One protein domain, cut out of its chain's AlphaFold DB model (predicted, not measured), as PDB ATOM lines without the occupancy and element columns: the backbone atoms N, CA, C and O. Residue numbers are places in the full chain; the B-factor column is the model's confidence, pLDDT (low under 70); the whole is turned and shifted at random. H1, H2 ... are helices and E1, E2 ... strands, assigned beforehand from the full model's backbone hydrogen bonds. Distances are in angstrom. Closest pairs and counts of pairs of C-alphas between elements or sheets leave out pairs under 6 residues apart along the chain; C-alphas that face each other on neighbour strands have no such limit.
ATOM      1  N   SER A  23     193.252  -6.191 168.271       78.56
ATOM      2  CA  SER A  23     192.566  -4.936 168.603       78.56
ATOM      3  C   SER A  23     191.082  -5.207 168.839       78.56
ATOM      4  O   SER A  23     190.494  -6.033 168.138       78.56
ATOM      5  N   HIS A  24     190.480  -4.519 169.808       84.31
ATOM      6  CA  HIS A  24     189.047  -4.604 170.088       84.31
ATOM      7  C   HIS A  24     188.300  -3.443 169.425       84.31
ATOM      8  O   HIS A  24     188.782  -2.311 169.428       84.31
ATOM      9  N   THR A  25     187.109  -3.710 168.889       89.88
ATOM     10  CA  THR A  25     186.197  -2.645 168.457       89.88
ATOM     11  C   THR A  25     185.566  -1.950 169.658       89.88
ATOM     12  O   THR A  25     185.503  -2.505 170.758       89.88
ATOM     13  N   ALA A  26     185.031  -0.748 169.436       92.81
ATOM     14  CA  ALA A  26     184.071  -0.178 170.373       92.81
ATOM     15  C   ALA A  26     182.850  -1.115 170.508       92.81
ATOM     16  O   ALA A  26     182.513  -1.802 169.534       92.81
ATOM     17  N   PRO A  27     182.191  -1.158 171.681       96.81
ATOM     18  CA  PRO A  27     180.971  -1.931 171.846       96.81
ATOM     19  C   PRO A  27     179.849  -1.423 170.941       96.81
ATOM     20  O   PRO A  27     179.645  -0.218 170.788       96.81
ATOM     21  N   ILE A  28     179.127  -2.361 170.334       97.50
ATOM     22  CA  ILE A  28     177.980  -2.098 169.470       97.50
ATOM     23  C   ILE A  28     176.731  -2.576 170.195       97.50
ATOM     24  O   ILE A  28     176.531  -3.778 170.358       97.50
ATOM     25  N   THR A  29     175.888  -1.638 170.607       97.81
ATOM     26  CA  THR A  29     174.653  -1.928 171.343       97.81
ATOM     27  C   THR A  29     173.440  -1.832 170.424       97.81
ATOM     28  O   THR A  29     173.392  -0.987 169.527       97.81
ATOM     29  N   GLY A  30     172.441  -2.680 170.647       97.50
ATOM     30  CA  GLY A  30     171.166  -2.580 169.950       97.50
ATOM     31  C   GLY A  30     170.220  -3.741 170.227       97.50
ATOM     32  O   GLY A  30     170.425  -4.552 171.131       97.50
ATOM     33  N   SER A  31     169.162  -3.813 169.418       97.75
ATOM     34  CA  SER A  31     168.184  -4.898 169.494       97.75
ATOM     35  C   SER A  31     168.831  -6.239 169.104       97.75
ATOM     36  O   SER A  31     169.622  -6.267 168.157       97.75
ATOM     37  N   PRO A  32     168.462  -7.362 169.755       97.38
ATOM     38  CA  PRO A  32     169.068  -8.678 169.554       97.38
ATOM     39  C   PRO A  32     169.138  -9.148 168.102       97.38
ATOM     40  O   PRO A  32     170.054  -9.876 167.735       97.38
ATOM     41  N   THR A  33     168.189  -8.733 167.264       97.69
ATOM     42  CA  THR A  33     168.116  -9.130 165.851       97.69
ATOM     43  C   THR A  33     168.325  -7.971 164.877       97.69
ATOM     44  O   THR A  33     168.159  -8.169 163.673       97.69
ATOM     45  N   ASN A  34     168.644  -6.772 165.375       96.06
ATOM     46  CA  ASN A  34     168.767  -5.557 164.571       96.06
ATOM     47  C   ASN A  34     169.883  -4.643 165.110       96.06
ATOM     48  O   ASN A  34     169.625  -3.551 165.623       96.06
ATOM     49  N   LEU A  35     171.123  -5.125 165.016       96.62
ATOM     50  CA  LEU A  35     172.329  -4.350 165.309       96.62
ATOM     51  C   LEU A  35     172.721  -3.462 164.113       96.62
ATOM     52  O   LEU A  35     172.454  -3.834 162.968       96.62
ATOM     53  N   PRO A  36     173.388  -2.316 164.342       95.19
ATOM     54  CA  PRO A  36     173.874  -1.453 163.269       95.19
ATOM     55  C   PRO A  36     175.071  -2.106 162.560       95.19
ATOM     56  O   PRO A  36     176.222  -1.993 162.987       95.19
ATOM     57  N   THR A  37     174.798  -2.832 161.475       92.81
ATOM     58  CA  THR A  37     175.810  -3.597 160.725       92.81
ATOM     59  C   THR A  37     176.863  -2.715 160.054       92.81
ATOM     60  O   THR A  37     177.957  -3.186 159.769       92.81
ATOM     61  N   ASP A  38     176.585  -1.426 159.838       92.69
ATOM     62  CA  ASP A  38     177.561  -0.439 159.355       92.69
ATOM     63  C   ASP A  38     178.710  -0.192 160.348       92.69
ATOM     64  O   ASP A  38     179.759   0.325 159.965       92.69
ATOM     65  N   LYS A  39     178.528  -0.566 161.622       92.81
ATOM     66  CA  LYS A  39     179.551  -0.481 162.672       92.81
ATOM     67  C   LYS A  39     180.399  -1.743 162.797       92.81
ATOM     68  O   LYS A  39     181.317  -1.768 163.615       92.81
ATOM     69  N   PHE A  40     180.082  -2.797 162.048       93.62
ATOM     70  CA  PHE A  40     180.802  -4.058 162.153       93.62
ATOM     71  C   PHE A  40     182.192  -3.908 161.537       93.62
ATOM     72  O   PHE A  40     182.394  -3.167 160.575       93.62
ATOM     73  N   THR A  41     183.168  -4.607 162.114       89.06
ATOM     74  CA  THR A  41     184.532  -4.579 161.583       89.06
ATOM     75  C   THR A  41     184.615  -5.315 160.249       89.06
ATOM     76  O   THR A  41     184.004  -6.368 160.065       89.06
ATOM     77  N   THR A  42     185.404  -4.774 159.325       88.38
ATOM     78  CA  THR A  42     185.772  -5.444 158.071       88.38
ATOM     79  C   THR A  42     187.034  -6.296 158.217       88.38
ATOM     80  O   THR A  42     187.396  -7.023 157.290       88.38
ATOM     81  N   ASP A  43     187.699  -6.237 159.374       88.06
ATOM     82  CA  ASP A  43     188.842  -7.082 159.691       88.06
ATOM     83  C   ASP A  43     188.414  -8.517 159.998       88.06
ATOM     84  O   ASP A  43     187.291  -8.810 160.415       88.06
ATOM     85  N   LYS A  44     189.370  -9.436 159.861       88.62
ATOM     86  CA  LYS A  44     189.178 -10.813 160.296       88.62
ATOM     87  C   LYS A  44     189.139 -10.896 161.825       88.62
ATOM     88  O   LYS A  44     190.066 -10.441 162.502       88.62
ATOM     89  N   VAL A  45     188.103 -11.535 162.364       91.06
ATOM     90  CA  VAL A  45     187.881 -11.629 163.815       91.06
ATOM     91  C   VAL A  45     188.372 -12.951 164.384       91.06
ATOM     92  O   VAL A  45     188.140 -14.011 163.813       91.06
ATOM     93  N   VAL A  46     189.039 -12.896 165.530       91.81
ATOM     94  CA  VAL A  46     189.459 -14.079 166.303       91.81
ATOM     95  C   VAL A  46     188.519 -14.348 167.476       91.81
ATOM     96  O   VAL A  46     188.442 -15.469 167.970       91.81
ATOM     97  N   GLU A  47     187.757 -13.338 167.899       93.69
ATOM     98  CA  GLU A  47     186.759 -13.473 168.954       93.69
ATOM     99  C   GLU A  47     185.586 -12.513 168.721       93.69
ATOM    100  O   GLU A  47     185.778 -11.358 168.334       93.69
ATOM    101  N   VAL A  48     184.374 -12.990 168.991       96.12
ATOM    102  CA  VAL A  48     183.162 -12.172 169.104       96.12
ATOM    103  C   VAL A  48     182.616 -12.365 170.509       96.12
ATOM    104  O   VAL A  48     182.366 -13.491 170.935       96.12
ATOM    105  N   THR A  49     182.426 -11.267 171.228       98.19
ATOM    106  CA  THR A  49     181.811 -11.267 172.554       98.19
ATOM    107  C   THR A  49     180.430 -10.643 172.452       98.19
ATOM    108  O   THR A  49     180.307  -9.514 171.990       98.19
ATOM    109  N   ILE A  50     179.405 -11.374 172.883       98.75
ATOM    110  CA  ILE A  50     178.012 -10.930 172.917       98.75
ATOM    111  C   ILE A  50     177.578 -10.882 174.377       98.75
ATOM    112  O   ILE A  50     177.533 -11.916 175.041       98.75
ATOM    113  N   THR A  51     177.236  -9.709 174.883       98.69
ATOM    114  CA  THR A  51     176.706  -9.532 176.236       98.69
ATOM    115  C   THR A  51     175.225  -9.216 176.149       98.69
ATOM    116  O   THR A  51     174.828  -8.294 175.444       98.69
ATOM    117  N   ILE A  52     174.397  -9.959 176.881       98.69
ATOM    118  CA  ILE A  52     172.992  -9.591 177.053       98.69
ATOM    119  C   ILE A  52     172.924  -8.517 178.141       98.69
ATOM    120  O   ILE A  52     173.263  -8.775 179.299       98.69
ATOM    121  N   THR A  53     172.529  -7.300 177.766       98.25
ATOM    122  CA  THR A  53     172.564  -6.126 178.654       98.25
ATOM    123  C   THR A  53     171.233  -5.891 179.359       98.25
ATOM    124  O   THR A  53     171.235  -5.451 180.518       98.25
ATOM    125  N   GLU A  54     170.122  -6.230 178.698       97.88
ATOM    126  CA  GLU A  54     168.760  -6.028 179.190       97.88
ATOM    127  C   GLU A  54     167.800  -7.142 178.731       97.88
ATOM    128  O   GLU A  54     167.802  -7.572 177.572       97.88
ATOM    129  N   THR A  55     166.925  -7.566 179.644       98.50
ATOM    130  CA  THR A  55     165.776  -8.438 179.376       98.50
ATOM    131  C   THR A  55     164.468  -7.681 179.589       98.50
ATOM    132  O   THR A  55     164.408  -6.735 180.373       98.50
ATOM    133  N   THR A  56     163.408  -8.073 178.885       97.94
ATOM    134  CA  THR A  56     162.095  -7.408 178.943       97.94
ATOM    135  C   THR A  56     161.401  -7.563 180.295       97.94
ATOM    136  O   THR A  56     160.580  -6.726 180.656       97.94
ATOM    137  N   ASP A  57     161.734  -8.616 181.039       97.56
ATOM    138  CA  ASP A  57     161.121  -8.982 182.316       97.56
ATOM    139  C   ASP A  57     162.091  -8.898 183.509       97.56
ATOM    140  O   ASP A  57     161.718  -9.197 184.643       97.56
ATOM    141  N   GLY A  58     163.350  -8.507 183.281       96.81
ATOM    142  CA  GLY A  58     164.385  -8.457 184.319       96.81
ATOM    143  C   GLY A  58     164.831  -9.832 184.845       96.81
ATOM    144  O   GLY A  58     165.600  -9.895 185.821       96.81
ATOM    145  N   SER A  59     164.362 -10.922 184.229       98.19
ATOM    146  CA  SER A  59     164.776 -12.298 184.512       98.19
ATOM    147  C   SER A  59     166.030 -12.661 183.718       98.19
ATOM    148  O   SER A  59     166.452 -11.934 182.819       98.19
ATOM    149  N   ALA A  60     166.640 -13.802 184.047       98.25
ATOM    150  CA  ALA A  60     167.714 -14.360 183.233       98.25
ATOM    151  C   ALA A  60     167.203 -14.746 181.827       98.25
ATOM    152  O   ALA A  60     166.059 -15.202 181.712       98.25
ATOM    153  N   PRO A  61     168.015 -14.589 180.766       98.19
ATOM    154  CA  PRO A  61     167.622 -14.942 179.404       98.19
ATOM    155  C   PRO A  61     167.229 -16.415 179.246       98.19
ATOM    156  O   PRO A  61     167.902 -17.303 179.784       98.19
ATOM    157  N   LYS A  62     166.165 -16.674 178.481       97.00
ATOM    158  CA  LYS A  62     165.641 -18.021 178.206       97.00
ATOM    159  C   LYS A  62     165.591 -18.331 176.717       97.00
ATOM    160  O   LYS A  62     165.356 -17.444 175.896       97.00
ATOM    161  N   SER A  63     165.813 -19.603 176.391       96.81
ATOM    162  CA  SER A  63     165.799 -20.148 175.029       96.81
ATOM    163  C   SER A  63     166.660 -19.335 174.054       96.81
ATOM    164  O   SER A  63     166.261 -19.064 172.921       96.81
ATOM    165  N   VAL A  64     167.847 -18.921 174.503       98.44
ATOM    166  CA  VAL A  64     168.750 -18.061 173.738       98.44
ATOM    167  C   VAL A  64     169.409 -18.851 172.615       98.44
ATOM    168  O   VAL A  64     170.173 -19.784 172.864       98.44
ATOM    169  N   ARG A  65     169.162 -18.436 171.377       98.25
ATOM    170  CA  ARG A  65     169.838 -18.919 170.172       98.25
ATOM    171  C   ARG A  65     170.695 -17.822 169.564       98.25
ATOM    172  O   ARG A  65     170.380 -16.641 169.694       98.25
ATOM    173  N   VAL A  66     171.746 -18.213 168.860       98.19
ATOM    174  CA  VAL A  66     172.680 -17.304 168.197       98.19
ATOM    175  C   VAL A  66     172.772 -17.677 166.722       98.19
ATOM    176  O   VAL A  66     172.875 -18.852 166.385       98.19
ATOM    177  N   SER A  67     172.741 -16.669 165.856       97.81
ATOM    178  CA  SER A  67     173.056 -16.783 164.430       97.81
ATOM    179  C   SER A  67     174.177 -15.804 164.110       97.81
ATOM    180  O   SER A  67     174.121 -14.629 164.490       97.81
ATOM    181  N   ILE A  68     175.215 -16.306 163.449       95.69
ATOM    182  CA  ILE A  68     176.376 -15.535 163.019       95.69
ATOM    183  C   ILE A  68     176.580 -15.793 161.543       95.69
ATOM    184  O   ILE A  68     176.968 -16.888 161.144       95.69
ATOM    185  N   ILE A  69     176.394 -14.753 160.740       93.94
ATOM    186  CA  ILE A  69     176.722 -14.816 159.320       93.94
ATOM    187  C   ILE A  69     178.139 -14.298 159.148       93.94
ATOM    188  O   ILE A  69     178.429 -13.149 159.494       93.94
ATOM    189  N   ALA A  70     179.025 -15.141 158.630       91.44
ATOM    190  CA  ALA A  70     180.426 -14.808 158.430       91.44
ATOM    191  C   ALA A  70     180.900 -15.173 157.020       91.44
ATOM    192  O   ALA A  70     180.352 -16.063 156.372       91.44
ATOM    193  N   CYS A  71     181.941 -14.480 156.568       89.38
ATOM    194  CA  CYS A  71     182.607 -14.697 155.292       89.38
ATOM    195  C   CYS A  71     184.000 -15.277 155.571       89.38
ATOM    196  O   CYS A  71     184.902 -14.580 156.051       89.38
ATOM    197  N   ALA A  72     184.169 -16.577 155.334       77.94
ATOM    198  CA  ALA A  72     185.389 -17.318 155.648       77.94
ATOM    199  C   ALA A  72     185.999 -17.913 154.364       77.94
ATOM    200  O   ALA A  72     185.361 -18.740 153.716       77.94
ATOM    201  N   PRO A  73     187.231 -17.544 153.969       68.19
ATOM    202  CA  PRO A  73     187.886 -18.167 152.821       68.19
ATOM    203  C   PRO A  73     188.241 -19.634 153.109       68.19
ATOM    204  O   PRO A  73     188.868 -19.923 154.127       68.19
ATOM    205  N   GLY A  74     187.918 -20.547 152.191       55.16
ATOM    206  CA  GLY A  74     188.451 -21.918 152.199       55.16
ATOM    207  C   GLY A  74     187.711 -22.939 153.068       55.16
ATOM    208  O   GLY A  74     188.193 -24.061 153.204       55.16
ATOM    209  N   CYS A 142     184.131 -13.812 149.273       72.88
ATOM    210  CA  CYS A 142     183.803 -15.109 149.868       72.88
ATOM    211  C   CYS A 142     182.281 -15.296 149.982       72.88
ATOM    212  O   CYS A 142     181.519 -14.325 149.912       72.88
ATOM    213  N   ASP A 143     181.858 -16.548 150.155       80.81
ATOM    214  CA  ASP A 143     180.467 -16.906 150.422       80.81
ATOM    215  C   ASP A 143     180.111 -16.621 151.888       80.81
ATOM    216  O   ASP A 143     180.875 -16.932 152.806       80.81
ATOM    217  N   GLU A 144     178.947 -16.008 152.104       88.06
ATOM    218  CA  GLU A 144     178.379 -15.802 153.436       88.06
ATOM    219  C   GLU A 144     177.712 -17.087 153.921       88.06
ATOM    220  O   GLU A 144     176.915 -17.692 153.203       88.06
ATOM    221  N   MET A 145     178.007 -17.493 155.153       88.44
ATOM    222  CA  MET A 145     177.450 -18.712 155.729       88.44
ATOM    223  C   MET A 145     177.116 -18.552 157.206       88.44
ATOM    224  O   MET A 145     177.742 -17.765 157.919       88.44
ATOM    225  N   GLU A 146     176.150 -19.349 157.660       93.19
ATOM    226  CA  GLU A 146     175.867 -19.529 159.080       93.19
ATOM    227  C   GLU A 146     177.054 -20.243 159.740       93.19
ATOM    228  O   GLU A 146     177.411 -21.369 159.385       93.19
ATOM    229  N   TYR A 147     177.710 -19.556 160.670       92.94
ATOM    230  CA  TYR A 147     178.981 -19.985 161.245       92.94
ATOM    231  C   TYR A 147     178.821 -20.631 162.626       92.94
ATOM    232  O   TYR A 147     179.752 -21.278 163.115       92.94
ATOM    233  N   ILE A 148     177.646 -20.504 163.255       94.69
ATOM    234  CA  ILE A 148     177.422 -21.005 164.616       94.69
ATOM    235  C   ILE A 148     177.646 -22.522 164.731       94.69
ATOM    236  O   ILE A 148     178.270 -22.968 165.691       94.69
ATOM    237  N   ASP A 149     177.263 -23.314 163.724       93.69
ATOM    238  CA  ASP A 149     177.466 -24.772 163.721       93.69
ATOM    239  C   ASP A 149     178.945 -25.165 163.717       93.69
ATOM    240  O   ASP A 149     179.355 -26.128 164.376       93.69
ATOM    241  N   THR A 150     179.773 -24.390 163.013       91.44
ATOM    242  CA  THR A 150     181.227 -24.588 162.998       91.44
ATOM    243  C   THR A 150     181.809 -24.312 164.383       91.44
ATOM    244  O   THR A 150     182.640 -25.078 164.878       91.44
ATOM    245  N   LEU A 151     181.341 -23.252 165.048       93.62
ATOM    246  CA  LEU A 151     181.765 -22.891 166.404       93.62
ATOM    247  C   LEU A 151     181.319 -23.926 167.447       93.62
ATOM    248  O   LEU A 151     182.093 -24.266 168.341       93.62
ATOM    249  N   ILE A 152     180.109 -24.476 167.311       94.12
ATOM    250  CA  ILE A 152     179.614 -25.576 168.152       94.12
ATOM    251  C   ILE A 152     180.492 -26.819 167.962       94.12
ATOM    252  O   ILE A 152     180.984 -27.383 168.938       94.12
ATOM    253  N   THR A 153     180.731 -27.228 166.713       93.00
ATOM    254  CA  THR A 153     181.489 -28.449 166.381       93.00
ATOM    255  C   THR A 153     182.945 -28.374 166.846       93.00
ATOM    256  O   THR A 153     183.525 -29.377 167.258       93.00
ATOM    257  N   SER A 154     183.533 -27.177 166.823       91.19
ATOM    258  CA  SER A 154     184.909 -26.929 167.266       91.19
ATOM    259  C   SER A 154     185.048 -26.633 168.766       91.19
ATOM    260  O   SER A 154     186.154 -26.346 169.222       91.19
ATOM    261  N   ASN A 155     183.965 -26.729 169.553       93.19
ATOM    262  CA  ASN A 155     183.931 -26.372 170.980       93.19
ATOM    263  C   ASN A 155     184.446 -24.948 171.256       93.19
ATOM    264  O   ASN A 155     185.125 -24.687 172.252       93.19
ATOM    265  N   ALA A 156     184.136 -24.017 170.357       94.62
ATOM    266  CA  ALA A 156     184.675 -22.666 170.372       94.62
ATOM    267  C   ALA A 156     183.732 -21.633 171.013       94.62
ATOM    268  O   ALA A 156     183.946 -20.427 170.889       94.62
ATOM    269  N   ILE A 157     182.698 -22.098 171.716       97.06
ATOM    270  CA  ILE A 157     181.729 -21.260 172.425       97.06
ATOM    271  C   ILE A 157     181.946 -21.413 173.929       97.06
ATOM    272  O   ILE A 157     182.044 -22.523 174.446       97.06
ATOM    273  N   GLN A 158     181.999 -20.291 174.636       97.56
ATOM    274  CA  GLN A 158     182.030 -20.237 176.097       97.56
ATOM    275  C   GLN A 158     180.967 -19.262 176.584       97.56
ATOM    276  O   GLN A 158     180.646 -18.301 175.887       97.56
ATOM    277  N   THR A 159     180.444 -19.470 177.788       98.38
ATOM    278  CA  THR A 159     179.553 -18.501 178.427       98.38
ATOM    279  C   THR A 159     180.061 -18.097 179.798       98.38
ATOM    280  O   THR A 159     180.765 -18.848 180.471       98.38
ATOM    281  N   LYS A 160     179.732 -16.869 180.194       97.88
ATOM    282  CA  LYS A 160     180.146 -16.258 181.455       97.88
ATOM    283  C   LYS A 160     178.960 -15.560 182.136       97.88
ATOM    284  O   LYS A 160     178.066 -15.095 181.432       97.88
ATOM    285  N   PRO A 161     178.995 -15.418 183.473       97.94
ATOM    286  CA  PRO A 161     179.979 -16.024 184.377       97.94
ATOM    287  C   PRO A 161     179.806 -17.545 184.499       97.94
ATOM    288  O   PRO A 161     180.797 -18.241 184.704       97.94
ATOM    289  N   THR A 162     178.594 -18.061 184.290       97.19
ATOM    290  CA  THR A 162     178.313 -19.499 184.341       97.19
ATOM    291  C   THR A 162     178.352 -20.123 182.947       97.19
ATOM    292  O   THR A 162     177.787 -19.591 181.987       97.19
ATOM    293  N   GLN A 163     179.004 -21.282 182.831       96.81
ATOM    294  CA  GLN A 163     179.010 -22.067 181.601       96.81
ATOM    295  C   GLN A 163     177.673 -22.809 181.444       96.81
ATOM    296  O   GLN A 163     177.312 -23.613 182.301       96.81
ATOM    297  N   VAL A 164     176.956 -22.577 180.343       95.62
ATOM    298  CA  VAL A 164     175.746 -23.343 180.012       95.62
ATOM    299  C   VAL A 164     176.128 -24.760 179.586       95.62
ATOM    300  O   VAL A 164     177.132 -24.966 178.896       95.62
ATOM    301  N   SER A 165     175.330 -25.747 179.993       91.25
ATOM    302  CA  SER A 165     175.600 -27.166 179.735       91.25
ATOM    303  C   SER A 165     175.244 -27.607 178.312       91.25
ATOM    304  O   SER A 165     175.831 -28.560 177.807       91.25
ATOM    305  N   ASN A 166     174.306 -26.926 177.649       93.94
ATOM    306  CA  ASN A 166     173.720 -27.348 176.376       93.94
ATOM    307  C   ASN A 166     174.125 -26.464 175.180       93.94
ATOM    308  O   ASN A 166     173.300 -26.135 174.340       93.94
ATOM    309  N   ILE A 167     175.416 -26.132 175.048       93.50
ATOM    310  CA  ILE A 167     175.968 -25.281 173.963       93.50
ATOM    311  C   ILE A 167     175.482 -25.685 172.555       93.50
ATOM    312  O   ILE A 167     175.308 -24.830 171.688       93.50
ATOM    313  N   LYS A 168     175.250 -26.982 172.313       95.12
ATOM    314  CA  LYS A 168     174.775 -27.505 171.021       95.12
ATOM    315  C   LYS A 168     173.420 -26.933 170.594       95.12
ATOM    316  O   LYS A 168     173.129 -26.904 169.403       95.12
ATOM    317  N   ASP A 169     172.635 -26.436 171.543       96.19
ATOM    318  CA  ASP A 169     171.305 -25.905 171.283       96.19
ATOM    319  C   ASP A 169     171.323 -24.426 170.888       96.19
ATOM    320  O   ASP A 169     170.280 -23.901 170.502       96.19
ATOM    321  N   PHE A 170     172.478 -23.741 170.897       96.38
ATOM    322  CA  PHE A 170     172.560 -22.341 170.457       96.38
ATOM    323  C   PHE A 170     172.061 -22.129 169.026       96.38
ATOM    324  O   PHE A 170     171.567 -21.045 168.728       96.38
ATOM    325  N   HIS A 171     172.134 -23.139 168.154       94.06
ATOM    326  CA  HIS A 171     171.541 -23.041 166.822       94.06
ATOM    327  C   HIS A 171     170.104 -23.571 166.756       94.06
ATOM    328  O   HIS A 171     169.375 -23.196 165.852       94.06
ATOM    329  N   THR A 172     169.620 -24.390 167.690       94.50
ATOM    330  CA  THR A 172     168.342 -25.112 167.532       94.50
ATOM    331  C   THR A 172     167.311 -24.749 168.595       94.50
ATOM    332  O   THR A 172     166.426 -23.951 168.312       94.50
ATOM    333  N   GLN A 173     167.391 -25.321 169.796       94.12
ATOM    334  CA  GLN A 173     166.375 -25.175 170.848       94.12
ATOM    335  C   GLN A 173     166.600 -23.940 171.734       94.12
ATOM    336  O   GLN A 173     165.661 -23.414 172.327       94.12
ATOM    337  N   GLY A 174     167.834 -23.442 171.774       96.12
ATOM    338  CA  GLY A 174     168.278 -22.357 172.633       96.12
ATOM    339  C   GLY A 174     168.828 -22.830 173.979       96.12
ATOM    340  O   GLY A 174     168.571 -23.938 174.446       96.12
ATOM    341  N   CYS A 175     169.613 -21.962 174.606       96.75
ATOM    342  CA  CYS A 175     170.191 -22.173 175.929       96.75
ATOM    343  C   CYS A 175     169.501 -21.282 176.962       96.75
ATOM    344  O   CYS A 175     169.233 -20.105 176.706       96.75
ATOM    345  N   ASP A 176     169.268 -21.828 178.149       97.25
ATOM    346  CA  ASP A 176     168.795 -21.057 179.291       97.25
ATOM    347  C   ASP A 176     169.970 -20.582 180.132       97.25
ATOM    348  O   ASP A 176     170.863 -21.354 180.484       97.25
ATOM    349  N   PHE A 177     169.926 -19.313 180.521       97.94
ATOM    350  CA  PHE A 177     170.886 -18.746 181.450       97.94
ATOM    351  C   PHE A 177     170.300 -18.676 182.861       97.94
ATOM    352  O   PHE A 177     169.080 -18.585 183.070       97.94
ATOM    353  N   THR A 178     171.196 -18.733 183.841       97.50
ATOM    354  CA  THR A 178     170.919 -18.454 185.257       97.50
ATOM    355  C   THR A 178     171.283 -17.018 185.620       97.50
ATOM    356  O   THR A 178     170.654 -16.415 186.486       97.50
ATOM    357  N   ASP A 179     172.278 -16.460 184.933       97.94
ATOM    358  CA  ASP A 179     172.749 -15.096 185.119       97.94
ATOM    359  C   ASP A 179     171.837 -14.093 184.401       97.94
ATOM    360  O   ASP A 179     171.355 -14.351 183.300       97.94
ATOM    361  N   LYS A 180     171.617 -12.918 185.006       97.00
ATOM    362  CA  LYS A 180     170.778 -11.859 184.410       97.00
ATOM    363  C   LYS A 180     171.444 -11.128 183.244       97.00
ATOM    364  O   LYS A 180     170.749 -10.629 182.369       97.00
ATOM    365  N   LYS A 181     172.776 -11.049 183.260       97.81
ATOM    366  CA  LYS A 181     173.594 -10.393 182.229       97.81
ATOM    367  C   LYS A 181     174.712 -11.324 181.764       97.81
ATOM    368  O   LYS A 181     175.876 -11.088 182.090       97.81
ATOM    369  N   PRO A 182     174.372 -12.446 181.114       98.50
ATOM    370  CA  PRO A 182     175.373 -13.383 180.653       98.50
ATOM    371  C   PRO A 182     176.137 -12.823 179.452       98.50
ATOM    372  O   PRO A 182     175.630 -12.007 178.676       98.50
ATOM    373  N   THR A 183     177.342 -13.341 179.269       98.62
ATOM    374  CA  THR A 183     178.175 -13.090 178.094       98.62
ATOM    375  C   THR A 183     178.426 -14.400 177.362       98.62
ATOM    376  O   THR A 183     178.781 -15.403 177.979       98.62
ATOM    377  N   ILE A 184     178.281 -14.383 176.043       98.69
ATOM    378  CA  ILE A 184     178.596 -15.474 175.122       98.69
ATOM    379  C   ILE A 184     179.870 -15.079 174.377       98.69
ATOM    380  O   ILE A 184     179.937 -14.016 173.763       98.69
ATOM    381  N   VAL A 185     180.894 -15.923 174.443       98.12
ATOM    382  CA  VAL A 185     182.189 -15.709 173.793       98.12
ATOM    383  C   VAL A 185     182.352 -16.742 172.689       98.12
ATOM    384  O   VAL A 185     182.332 -17.944 172.951       98.12
ATOM    385  N   LEU A 186     182.531 -16.262 171.464       96.06
ATOM    386  CA  LEU A 186     182.694 -17.059 170.257       96.06
ATOM    387  C   LEU A 186     184.134 -16.921 169.767       96.06
ATOM    388  O   LEU A 186     184.544 -15.834 169.367       96.06
ATOM    389  N   LYS A 187     184.907 -18.006 169.788       93.31
ATOM    390  CA  LYS A 187     186.306 -18.015 169.341       93.31
ATOM    391  C   LYS A 187     186.394 -18.507 167.907       93.31
ATOM    392  O   LYS A 187     185.999 -19.622 167.596       93.31
ATOM    393  N   PHE A 188     186.928 -17.680 167.026       89.50
ATOM    394  CA  PHE A 188     187.079 -18.028 165.622       89.50
ATOM    395  C   PHE A 188     188.426 -18.727 165.402       89.50
ATOM    396  O   PHE A 188     189.429 -18.342 166.008       89.50
ATOM    397  N   PRO A 189     188.483 -19.760 164.544       81.00
ATOM    398  CA  PRO A 189     189.738 -20.405 164.195       81.00
ATOM    399  C   PRO A 189     190.677 -19.432 163.475       81.00
ATOM    400  O   PRO A 189     190.274 -18.425 162.895       81.00
ATOM    401  N   ALA A 190     191.964 -19.762 163.504       63.19
ATOM    402  CA  ALA A 190     193.040 -18.809 163.268       63.19
ATOM    403  C   ALA A 190     193.207 -18.318 161.808       63.19
ATOM    404  O   ALA A 190     194.001 -17.417 161.538       63.19
ATOM    405  N   SER A 191     192.442 -18.883 160.869       63.47
ATOM    406  CA  SER A 191     192.192 -18.350 159.523       63.47
ATOM    407  C   SER A 191     190.861 -17.591 159.518       63.47
ATOM    408  O   SER A 191     189.871 -18.033 158.935       63.47
ATOM    409  N   SER A 192     190.825 -16.483 160.247       72.38
ATOM    410  CA  SER A 192     189.600 -15.829 160.693       72.38
ATOM    411  C   SER A 192     188.712 -15.278 159.567       72.38
ATOM    412  O   SER A 192     189.174 -14.911 158.474       72.38
ATOM    413  N   ALA A 193     187.411 -15.238 159.857       85.44
ATOM    414  CA  ALA A 193     186.340 -14.758 158.989       85.44
ATOM    415  C   ALA A 193     186.048 -13.273 159.245       85.44
ATOM    416  O   ALA A 193     186.366 -12.758 160.319       85.44
ATOM    417  N   THR A 194     185.424 -12.589 158.289       90.00
ATOM    418  CA  THR A 194     184.754 -11.309 158.571       90.00
ATOM    419  C   THR A 194     183.322 -11.601 159.006       90.00
ATOM    420  O   THR A 194     182.680 -12.498 158.456       90.00
ATOM    421  N   VAL A 195     182.820 -10.896 160.018       93.12
ATOM    422  CA  VAL A 195     181.445 -11.089 160.502       93.12
ATOM    423  C   VAL A 195     180.537 -10.095 159.803       93.12
ATOM    424  O   VAL A 195     180.729  -8.889 159.904       93.12
ATOM    425  N   GLN A 196     179.527 -10.615 159.112       93.81
ATOM    426  CA  GLN A 196     178.566  -9.824 158.350       93.81
ATOM    427  C   GLN A 196     177.296  -9.543 159.151       93.81
ATOM    428  O   GLN A 196     176.663  -8.509 158.961       93.81
ATOM    429  N   ASN A 197     176.903 -10.465 160.036       95.38
ATOM    430  CA  ASN A 197     175.711 -10.301 160.859       95.38
ATOM    431  C   ASN A 197     175.817 -11.078 162.174       95.38
ATOM    432  O   ASN A 197     176.387 -12.168 162.214       95.38
ATOM    433  N   VAL A 198     175.222 -10.522 163.227       97.62
ATOM    434  CA  VAL A 198     175.080 -11.144 164.543       97.62
ATOM    435  C   VAL A 198     173.631 -10.989 164.972       97.62
ATOM    436  O   VAL A 198     173.117  -9.873 165.032       97.62
ATOM    437  N   LYS A 199     172.977 -12.108 165.280       98.31
ATOM    438  CA  LYS A 199     171.619 -12.130 165.816       98.31
ATOM    439  C   LYS A 199     171.543 -13.023 167.042       98.31
ATOM    440  O   LYS A 199     172.107 -14.116 167.068       98.31
ATOM    441  N   VAL A 200     170.781 -12.570 168.024       98.50
ATOM    442  CA  VAL A 200     170.394 -13.329 169.209       98.50
ATOM    443  C   VAL A 200     168.876 -13.447 169.214       98.50
ATOM    444  O   VAL A 200     168.169 -12.444 169.189       98.50
ATOM    445  N   PHE A 201     168.365 -14.674 169.236       98.12
ATOM    446  CA  PHE A 201     166.935 -14.944 169.357       98.12
ATOM    447  C   PHE A 201     166.645 -15.436 170.766       98.12
ATOM    448  O   PHE A 201     167.279 -16.377 171.229       98.12
ATOM    449  N   ALA A 202     165.690 -14.813 171.441       97.00
ATOM    450  CA  ALA A 202     165.226 -15.218 172.759       97.00
ATOM    451  C   ALA A 202     163.849 -14.602 173.007       97.00
ATOM    452  O   ALA A 202     163.489 -13.606 172.378       97.00
ATOM    453  N   THR A 203     163.085 -15.168 173.935       92.94
ATOM    454  CA  THR A 203     161.731 -14.678 174.242       92.94
ATOM    455  C   THR A 203     161.736 -13.413 175.093       92.94
ATOM    456  O   THR A 203     160.821 -12.601 174.980       92.94
ATOM    457  N   ASN A 204     162.763 -13.228 175.927       97.69
ATOM    458  CA  ASN A 204     162.821 -12.142 176.903       97.69
ATOM    459  C   ASN A 204     164.060 -11.247 176.788       97.69
ATOM    460  O   ASN A 204     164.302 -10.455 177.691       97.69
ATOM    461  N   VAL A 205     164.856 -11.320 175.717       98.38
ATOM    462  CA  VAL A 205     166.016 -10.422 175.542       98.38
ATOM    463  C   VAL A 205     165.590  -9.153 174.809       98.38
ATOM    464  O   VAL A 205     164.959  -9.224 173.756       98.38
ATOM    465  N   LYS A 206     165.947  -7.992 175.364       97.94
ATOM    466  CA  LYS A 206     165.599  -6.669 174.824       97.94
ATOM    467  C   LYS A 206     166.775  -5.975 174.151       97.94
ATOM    468  O   LYS A 206     166.582  -5.306 173.140       97.94
ATOM    469  N   GLU A 207     167.971  -6.132 174.705       98.50
ATOM    470  CA  GLU A 207     169.170  -5.445 174.240       98.50
ATOM    471  C   GLU A 207     170.399  -6.342 174.401       98.50
ATOM    472  O   GLU A 207     170.523  -7.101 175.372       98.50
ATOM    473  N   ILE A 208     171.299  -6.252 173.425       98.75
ATOM    474  CA  ILE A 208     172.618  -6.870 173.471       98.75
ATOM    475  C   ILE A 208     173.698  -5.846 173.141       98.75
ATOM    476  O   ILE A 208     173.462  -4.850 172.457       98.75
ATOM    477  N   GLU A 209     174.906  -6.160 173.577       98.56
ATOM    478  CA  GLU A 209     176.141  -5.487 173.212       98.56
ATOM    479  C   GLU A 209     177.084  -6.491 172.542       98.56
ATOM    480  O   GLU A 209     177.239  -7.617 173.018       98.56
ATOM    481  N   VAL A 210     177.723  -6.090 171.444       98.50
ATOM    482  CA  VAL A 210     178.689  -6.910 170.706       98.50
ATOM    483  C   VAL A 210     180.037  -6.209 170.620       98.50
ATOM    484  O   VAL A 210     180.122  -5.036 170.263       98.50
ATOM    485  N   VAL A 211     181.104  -6.953 170.903       97.44
ATOM    486  CA  VAL A 211     182.496  -6.517 170.739       97.44
ATOM    487  C   VAL A 211     183.230  -7.519 169.858       97.44
ATOM    488  O   VAL A 211     183.199  -8.726 170.111       97.44
ATOM    489  N   PHE A 212     183.938  -7.013 168.852       95.00
ATOM    490  CA  PHE A 212     184.810  -7.806 167.998       95.00
ATOM    491  C   PHE A 212     186.257  -7.663 168.454       95.00
ATOM    492  O   PHE A 212     186.724  -6.558 168.730       95.00
ATOM    493  N   LYS A 213     186.986  -8.777 168.490       92.25
ATOM    494  CA  LYS A 213     188.444  -8.787 168.586       92.25
ATOM    495  C   LYS A 213     189.006  -9.205 167.235       92.25
ATOM    496  O   LYS A 213     188.838 -10.353 166.814       92.25
ATOM    497  N   SER A 214     189.688  -8.285 166.565       88.12
ATOM    498  CA  SER A 214     190.476  -8.585 165.370       88.12
ATOM    499  C   SER A 214     191.798  -9.213 165.788       88.12
ATOM    500  O   SER A 214     192.375  -8.821 166.802       88.12
ATOM    501  N   GLY A 215     192.316 -10.159 165.012       73.38
ATOM    502  CA  GLY A 215     193.601 -10.783 165.308       73.38
ATOM    503  C   GLY A 215     194.263 -11.340 164.060       73.38
ATOM    504  O   GLY A 215     193.607 -11.934 163.205       73.38
ATOM    505  N   TYR A 216     195.579 -11.158 163.982       61.72
ATOM    506  CA  TYR A 216     196.428 -11.808 162.993       61.72
ATOM    507  C   TYR A 216     197.318 -12.815 163.714       61.72
ATOM    508  O   TYR A 216     198.016 -12.465 164.670       61.72
TER     509      TYR A 216
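This is residues 23 to 74 and 142 to 216 of the 221 residues of the protein "Hypothetical protein" of Adineta steineri (UniProt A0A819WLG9). Two antiparallel sheets stand face to face as a sandwich: a twisted sheet of five strands, E1, E8, E2, E6, E5 in order, and a smaller one of three, E4, E3, E7. The two short helices H1 and H2 lie at one side of the sandwich, near E3 and E5, and graze both sheets. The printed part has 127 residues, with eight named strands and two named helices in the order E1 E2 E3 E4 H1 E5 H2 E6 E7 E8. The class is mostly strand, with under half of the residues in named elements. The whole is compact, with a radius of gyration of the C-alphas of 13.6 A and spans of 40 by 29 by 23 A.

E1, residues 28 to 30, is an edge strand and the antiparallel neighbour of E8, residues 205 to 215; N 28 and O 210 are 2.9 A apart, within hydrogen-bond range. E2, residues 45 to 55, is the antiparallel neighbour of E8, with N 51 and O 209 at 2.8 A, and of E6, residues 183 to 187, with N 50 and O 184 at 2.8 A. E5, residues 157 to 160, is the other edge strand, antiparallel to E6, with N 158 and O 185 at 2.9 A. In the second sheet E3, residues 65 to 71, is the inner strand, antiparallel to E4, residues 144 to 146, with N 145 and O 70 at 3.0 A, and to E7, residues 194 to 201, with N 67 and O 199 at 2.9 A. The parts of the sheets that face each other are 9.8 A centre to centre, and their strands stand at 30 degrees. H1, residues 148 to 153, and H2, residues 167 to 170, only just touch, with 3 pairs of C-alphas within 8 A; the closest are those of Ile 152 and Lys 168, 5.9 A apart. Every O i to N i+4 pair is within hydrogen-bond range in H1; H2 is too short for such a pair. E1 and E7 are apart.

E1 begins at C-alpha 28, (177.980, -2.098, 169.470). From first to last C-alpha, E2 measures 27.2 A, E3 20.1 A, E6 12.9 A and E7 21.1 A. H1 measures 8.7 A and begins at C-alpha 148, (177.422, -21.005, 164.616). E8 measures 29.4 A and ends at C-alpha 215, (193.601, -10.783, 165.308).

The C-alphas of Asp 57 and Gly 74, the two farthest apart, are 42.7 A apart. Residues 75 to 141 are not printed, and C-alphas 74 and 142 are 8.6 A apart across the cut. The links E1 to E2, 14 residues, and H2 to E6, 12 residues, are long. The mean pLDDT of the printed part is 92.9; residues 73 to 74, 190 to 191 and 216 are under 70.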